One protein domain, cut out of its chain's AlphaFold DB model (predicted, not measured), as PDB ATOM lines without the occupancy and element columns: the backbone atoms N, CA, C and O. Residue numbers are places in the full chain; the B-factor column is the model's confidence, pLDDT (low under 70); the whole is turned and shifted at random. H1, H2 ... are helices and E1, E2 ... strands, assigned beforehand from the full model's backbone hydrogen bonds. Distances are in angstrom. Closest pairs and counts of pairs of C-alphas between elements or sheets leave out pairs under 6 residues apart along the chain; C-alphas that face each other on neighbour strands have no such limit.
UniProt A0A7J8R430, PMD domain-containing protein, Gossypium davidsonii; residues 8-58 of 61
ATOM      1  N   LEU A   8      15.736  37.602   8.097       77.81
ATOM      2  CA  LEU A   8      16.581  37.663   9.293       77.81
ATOM      3  C   LEU A   8      17.602  36.518   9.348       77.81
ATOM      4  O   LEU A   8      18.775  36.760   9.612       77.81
ATOM      5  N   ILE A   9      17.174  35.282   9.081       78.19
ATOM      6  CA  ILE A   9      18.043  34.100   9.127       78.19
ATOM      7  C   ILE A   9      19.102  34.180   8.023       78.19
ATOM      8  O   ILE A   9      20.258  33.835   8.258       78.19
ATOM      9  N   GLU A  10      18.741  34.687   6.843       78.81
ATOM     10  CA  GLU A  10      19.690  34.875   5.740       78.81
ATOM     11  C   GLU A  10      20.806  35.867   6.095       78.81
ATOM     12  O   GLU A  10      21.977  35.592   5.820       78.81
ATOM     13  N   ASN A  11      20.467  36.984   6.752       83.88
ATOM     14  CA  ASN A  11      21.453  37.967   7.206       83.88
ATOM     15  C   ASN A  11      22.410  37.369   8.242       83.88
ATOM     16  O   ASN A  11      23.623  37.470   8.066       83.88
ATOM     17  N   TYR A  12      21.897  36.654   9.249       84.00
ATOM     18  CA  TYR A  12      22.747  35.987  10.242       84.00
ATOM     19  C   TYR A  12      23.678  34.942   9.616       84.00
ATOM     20  O   TYR A  12      24.856  34.867   9.964       84.00
ATOM     21  N   LEU A  13      23.183  34.150   8.660       83.25
ATOM     22  CA  LEU A  13      24.005  33.168   7.949       83.25
ATOM     23  C   LEU A  13      25.097  33.835   7.106       83.25
ATOM     24  O   LEU A  13      26.194  33.289   6.983       83.25
ATOM     25  N   ARG A  14      24.813  35.003   6.524       83.12
ATOM     26  CA  ARG A  14      25.789  35.785   5.760       83.12
ATOM     27  C   ARG A  14      26.855  36.395   6.664       83.12
ATOM     28  O   ARG A  14      28.034  36.254   6.352       83.12
ATOM     29  N   GLU A  15      26.459  37.000   7.778       86.94
ATOM     30  CA  GLU A  15      27.379  37.575   8.769       86.94
ATOM     31  C   GLU A  15      28.291  36.510   9.383       86.94
ATOM     32  O   GLU A  15      29.501  36.703   9.484       86.94
ATOM     33  N   ALA A  16      27.744  35.337   9.700       84.06
ATOM     34  CA  ALA A  16      28.505  34.224  10.252       84.06
ATOM     35  C   ALA A  16      29.291  33.419   9.190       84.06
ATOM     36  O   ALA A  16      29.883  32.395   9.511       84.06
ATOM     37  N   SER A  17      29.307  33.854   7.920       81.62
ATOM     38  CA  SER A  17      29.957  33.164   6.786       81.62
ATOM     39  C   SER A  17      29.431  31.747   6.476       81.62
ATOM     40  O   SER A  17      30.016  31.021   5.672       81.62
ATOM     41  N   PHE A  18      28.278  31.364   7.028       81.00
ATOM     42  CA  PHE A  18      27.610  30.078   6.787       81.00
ATOM     43  C   PHE A  18      26.646  30.092   5.590       81.00
ATOM     44  O   PHE A  18      26.091  29.050   5.240       81.00
ATOM     45  N   TRP A  19      26.464  31.234   4.918       81.19
ATOM     46  CA  TRP A  19      25.585  31.365   3.747       81.19
ATOM     47  C   TRP A  19      25.870  30.323   2.655       81.19
ATOM     48  O   TRP A  19      24.951  29.718   2.108       81.19
ATOM     49  N   HIS A  20      27.148  30.055   2.375       77.31
ATOM     50  CA  HIS A  20      27.538  29.067   1.366       77.31
ATOM     51  C   HIS A  20      27.163  27.638   1.781       77.31
ATOM     52  O   HIS A  20      26.712  26.859   0.947       77.31
ATOM     53  N   VAL A  21      27.279  27.308   3.070       76.31
ATOM     54  CA  VAL A  21      26.904  25.995   3.621       76.31
ATOM     55  C   VAL A  21      25.391  25.784   3.535       76.31
ATOM     56  O   VAL A  21      24.938  24.721   3.110       76.31
ATOM     57  N   ALA A  22      24.607  26.814   3.866       73.69
ATOM     58  CA  ALA A  22      23.152  26.782   3.736       73.69
ATOM     59  C   ALA A  22      22.707  26.602   2.273       73.69
ATOM     60  O   ALA A  22      21.827  25.789   1.993       73.69
ATOM     61  N   ASN A  23      23.372  27.285   1.335       72.81
ATOM     62  CA  ASN A  23      23.085  27.176  -0.097       72.81
ATOM     63  C   ASN A  23      23.425  25.780  -0.666       72.81
ATOM     64  O   ASN A  23      22.681  25.245  -1.486       72.81
ATOM     65  N   ILE A  24      24.496  25.132  -0.182       72.38
ATOM     66  CA  ILE A  24      24.828  23.737  -0.538       72.38
ATOM     67  C   ILE A  24      23.707  22.780  -0.094       72.38
ATOM     68  O   ILE A  24      23.314  21.888  -0.850       72.38
ATOM     69  N   GLY A  25      23.152  22.991   1.103       66.38
ATOM     70  CA  GLY A  25      22.031  22.207   1.630       66.38
ATOM     71  C   GLY A  25      20.687  22.462   0.941       66.38
ATOM     72  O   GLY A  25      19.775  21.653   1.070       66.38
ATOM     73  N   GLN A  26      20.556  23.551   0.179       65.38
ATOM     74  CA  GLN A  26      19.333  23.871  -0.561       65.38
ATOM     75  C   GLN A  26      19.210  23.051  -1.862       65.38
ATOM     76  O   GLN A  26      18.097  22.767  -2.304       65.38
ATOM     77  N   GLY A  27      20.340  22.621  -2.441       64.12
ATOM     78  CA  GLY A  27      20.395  21.712  -3.599       64.12
ATOM     79  C   GLY A  27      20.670  20.244  -3.247       64.12
ATOM     80  O   GLY A  27      20.285  19.345  -3.994       64.12
ATOM     81  N   CYS A  28      21.301  19.977  -2.100       62.56
ATOM     82  CA  CYS A  28      21.586  18.624  -1.629       62.56
ATOM     83  C   CYS A  28      20.542  18.204  -0.592       62.56
ATOM     84  O   CYS A  28      20.405  18.857   0.438       62.56
ATOM     85  N   LYS A  29      19.847  17.076  -0.795       65.19
ATOM     86  CA  LYS A  29      19.078  16.435   0.287       65.19
ATOM     87  C   LYS A  29      20.056  15.947   1.359       65.19
ATOM     88  O   LYS A  29      20.492  14.799   1.316       65.19
ATOM     89  N   LEU A  30      20.432  16.816   2.295       67.94
ATOM     90  CA  LEU A  30      21.160  16.392   3.482       67.94
ATOM     91  C   LEU A  30      20.242  15.497   4.311       67.94
ATOM     92  O   LEU A  30      19.147  15.902   4.702       67.94
ATOM     93  N   ASP A  31      20.694  14.272   4.561       77.25
ATOM     94  CA  ASP A  31      19.995  13.351   5.447       77.25
ATOM     95  C   ASP A  31      19.993  13.944   6.872       77.25
ATOM     96  O   ASP A  31      21.068  14.243   7.408       77.25
ATOM     97  N   PRO A  32      18.822  14.108   7.515       76.12
ATOM     98  CA  PRO A  32      18.727  14.570   8.900       76.12
ATOM     99  C   PRO A  32      19.602  13.772   9.880       76.12
ATOM    100  O   PRO A  32      20.122  14.335  10.844       76.12
ATOM    101  N   LYS A  33      19.825  12.476   9.622       78.69
ATOM    102  CA  LYS A  33      20.721  11.621  10.414       78.69
ATOM    103  C   LYS A  33      22.181  12.032  10.267       78.69
ATOM    104  O   LYS A  33      22.923  11.970  11.242       78.69
ATOM    105  N   LEU A  34      22.592  12.472   9.078       78.56
ATOM    106  CA  LEU A  34      23.953  12.941   8.826       78.56
ATOM    107  C   LEU A  34      24.209  14.269   9.547       78.56
ATOM    108  O   LEU A  34      25.250  14.432  10.177       78.56
ATOM    109  N   ILE A  35      23.229  15.180   9.516       80.38
ATOM    110  CA  ILE A  35      23.271  16.433  10.281       80.38
ATOM    111  C   ILE A  35      23.369  16.127  11.778       80.38
ATOM    112  O   ILE A  35      24.245  16.660  12.453       80.38
ATOM    113  N   SER A  36      22.524  15.229  12.291       78.69
ATOM    114  CA  SER A  36      22.550  14.825  13.700       78.69
ATOM    115  C   SER A  36      23.893  14.204  14.098       78.69
ATOM    116  O   SER A  36      24.452  14.595  15.115       78.69
ATOM    117  N   ALA A  37      24.463  13.321  13.275       82.56
ATOM    118  CA  ALA A  37      25.781  12.742  13.529       82.56
ATOM    119  C   ALA A  37      26.902  13.798  13.520       82.56
ATOM    120  O   ALA A  37      27.835  13.712  14.317       82.56
ATOM    121  N   PHE A  38      26.813  14.806  12.645       82.50
ATOM    122  CA  PHE A  38      27.771  15.909  12.612       82.50
ATOM    123  C   PHE A  38      27.653  16.783  13.863       82.50
ATOM    124  O   PHE A  38      28.667  17.085  14.483       82.50
ATOM    125  N   ILE A  39      26.428  17.115  14.280       80.25
ATOM    126  CA  ILE A  39      26.164  17.860  15.516       80.25
ATOM    127  C   ILE A  39      26.680  17.085  16.730       80.25
ATOM    128  O   ILE A  39      27.404  17.658  17.533       80.25
ATOM    129  N   GLU A  40      26.386  15.790  16.852       80.62
ATOM    130  CA  GLU A  40      26.871  14.956  17.962       80.62
ATOM    131  C   GLU A  40      28.400  14.810  17.976       80.62
ATOM    132  O   GLU A  40      28.998  14.690  19.043       80.62
ATOM    133  N   ARG A  41      29.053  14.849  16.807       80.69
ATOM    134  CA  ARG A  41      30.520  14.818  16.698       80.69
ATOM    135  C   ARG A  41      31.174  16.163  17.019       80.69
ATOM    136  O   ARG A  41      32.273  16.176  17.563       80.69
ATOM    137  N   TRP A  42      30.539  17.271  16.639       74.19
ATOM    138  CA  TRP A  42      31.036  18.628  16.889       74.19
ATOM    139  C   TRP A  42      30.657  19.161  18.264       74.19
ATOM    140  O   TRP A  42      31.298  20.089  18.750       74.19
ATOM    141  N   ARG A  43      29.638  18.584  18.904       72.88
ATOM    142  CA  ARG A  43      29.307  18.857  20.293       72.88
ATOM    143  C   ARG A  43      30.434  18.290  21.155       72.88
ATOM    144  O   ARG A  43      30.599  17.070  21.202       72.88
ATOM    145  N   PRO A  44      31.199  19.133  21.869       65.00
ATOM    146  CA  PRO A  44      32.105  18.627  22.882       65.00
ATOM    147  C   PRO A  44      31.255  17.832  23.874       65.00
ATOM    148  O   PRO A  44      30.266  18.354  24.400       65.00
ATOM    149  N   LYS A  45      31.585  16.558  24.101       62.50
ATOM    150  CA  LYS A  45      31.001  15.781  25.198       62.50
ATOM    151  C   LYS A  45      31.540  16.347  26.512       62.50
ATOM    152  O   LYS A  45      32.435  15.781  27.128       62.50
ATOM    153  N   THR A  46      31.008  17.491  26.931       63.00
ATOM    154  CA  THR A  46      31.269  18.047  28.254       63.00
ATOM    155  C   THR A  46      30.488  17.201  29.250       63.00
ATOM    156  O   THR A  46      29.312  17.445  29.518       63.00
ATOM    157  N   HIS A  47      31.114  16.137  29.742       63.75
ATOM    158  CA  HIS A  47      30.572  15.364  30.846       63.75
ATOM    159  C   HIS A  47      30.732  16.196  32.126       63.75
ATOM    160  O   HIS A  47      31.794  16.215  32.744       63.75
ATOM    161  N   ALA A  48      29.685  16.937  32.497       63.09
ATOM    162  CA  ALA A  48      29.598  17.571  33.805       63.09
ATOM    163  C   ALA A  48      29.245  16.489  34.832       63.09
ATOM    164  O   ALA A  48      28.136  15.951  34.830       63.09
ATOM    165  N   PHE A  49      30.209  16.128  35.677       67.25
ATOM    166  CA  PHE A  49      29.979  15.219  36.790       67.25
ATOM    167  C   PHE A  49      29.675  16.050  38.041       67.25
ATOM    168  O   PHE A  49      30.474  16.894  38.452       67.25
ATOM    169  N   HIS A  50      28.525  15.807  38.669       62.22
ATOM    170  CA  HIS A  50      28.244  16.344  39.999       62.22
ATOM    171  C   HIS A  50      28.932  15.466  41.042       62.22
ATOM    172  O   HIS A  50      28.489  14.353  41.324       62.22
ATOM    173  N   LEU A  51      30.029  15.968  41.608       68.19
ATOM    174  CA  LEU A  51      30.672  15.355  42.763       68.19
ATOM    175  C   LEU A  51      30.078  15.966  44.043       68.19
ATOM    176  O   LEU A  51      29.768  17.157  44.069       68.19
ATOM    177  N   PRO A  52      29.975  15.206  45.147       68.56
ATOM    178  CA  PRO A  52      29.497  15.720  46.437       68.56
ATOM    179  C   PRO A  52      30.394  16.817  47.057       68.56
ATOM    180  O   PRO A  52      30.050  17.364  48.098       68.56
ATOM    181  N   CYS A  53      31.520  17.163  46.418       68.94
ATOM    182  CA  CYS A  53      32.417  18.264  46.787       68.94
ATOM    183  C   CYS A  53      32.206  19.545  45.933       68.94
ATOM    184  O   CYS A  53      32.881  20.546  46.166       68.94
ATOM    185  N   GLY A  54      31.291  19.530  44.950       70.88
ATOM    186  CA  GLY A  54      31.036  20.628  44.000       70.88
ATOM    187  C   GLY A  54      31.067  20.176  42.529       70.88
ATOM    188  O   GLY A  54      31.451  19.044  42.229       70.88
ATOM    189  N   GLU A  55      30.643  21.042  41.596       64.94
ATOM    190  CA  GLU A  55      30.765  20.784  40.148       64.94
ATOM    191  C   GLU A  55      32.238  20.622  39.756       64.94
ATOM    192  O   GLU A  55      33.048  21.523  39.963       64.94
ATOM    193  N   CYS A  56      32.588  19.481  39.160       66.50
ATOM    194  CA  CYS A  56      33.896  19.273  38.556       66.50
ATOM    195  C   CYS A  56      33.713  19.071  37.053       66.50
ATOM    196  O   CYS A  56      33.054  18.129  36.605       66.50
ATOM    197  N   THR A  57      34.288  19.975  36.263       67.62
ATOM    198  CA  THR A  57      34.359  19.830  34.810       67.62
ATOM    199  C   THR A  57      35.611  19.031  34.465       67.62
ATOM    200  O   THR A  57      36.724  19.516  34.651       67.62
ATOM    201  N   ILE A  58      35.437  17.801  33.974       62.41
ATOM    202  CA  ILE A  58      36.553  16.971  33.509       62.41
ATOM    203  C   ILE A  58      36.798  17.286  32.032       62.41
ATOM    204  O   ILE A  58      35.940  17.029  31.187       62.41
TER     205      ILE A  58
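Overview. This is residues 8 to 58 of the 61 residues of the protein "PMD domain-containing protein" of Gossypium davidsonii (UniProt A0A7J8R430). A small hairpin, E1 and E2, makes one end of a strung-out chain; H3 stands free between it and the other end, where H1 and H2 meet in a corner. The printed part has 51 residues, with three named helices, then two antiparallel strands, mixed in class. It is extended, with a radius of gyration of the C-alphas of 17.2 A and spans of 51 by 25 by 14 A.

Arrangement. E1, residues 48 to 51, and E2, residues 54 to 57, form an antiparallel hairpin at 148 degrees; N 54 and O 51, 3.0 A apart, are within hydrogen-bond range. H3, residues 32 to 42, touches no helix. H1, residues 8 to 15, and H2, residues 19 to 27, only just touch, with 3 pairs of C-alphas within 8 A, only at the corner; the closest C-alphas, of Leu 13 and Trp 19, are 4.8 A apart. They run opposite ways at a steep tilt of 58 degrees. Every O i to N i+4 pair is within hydrogen-bond range in H1 and H3, 4 of 5 in H2.

Along the chain. From first to last C-alpha, H3 is 15.2 A, H2 13.2 A, H1 10.8 A, E2 9.8 A and E1 9.3 A long. H1 begins at C-alpha 8 (16.581, 37.663, 9.293); E2 ends at C-alpha 57 (34.359, 19.830, 34.810).

Size, cuts and confidence. The farthest C-alphas, Gly 27 and Cys 53, are 51.9 A apart. The printed part has no cut; its links are tight. Mean pLDDT of the printed part is 73.7, under 70 at residues 25 to 30, 44 to 53 and 55 to 58.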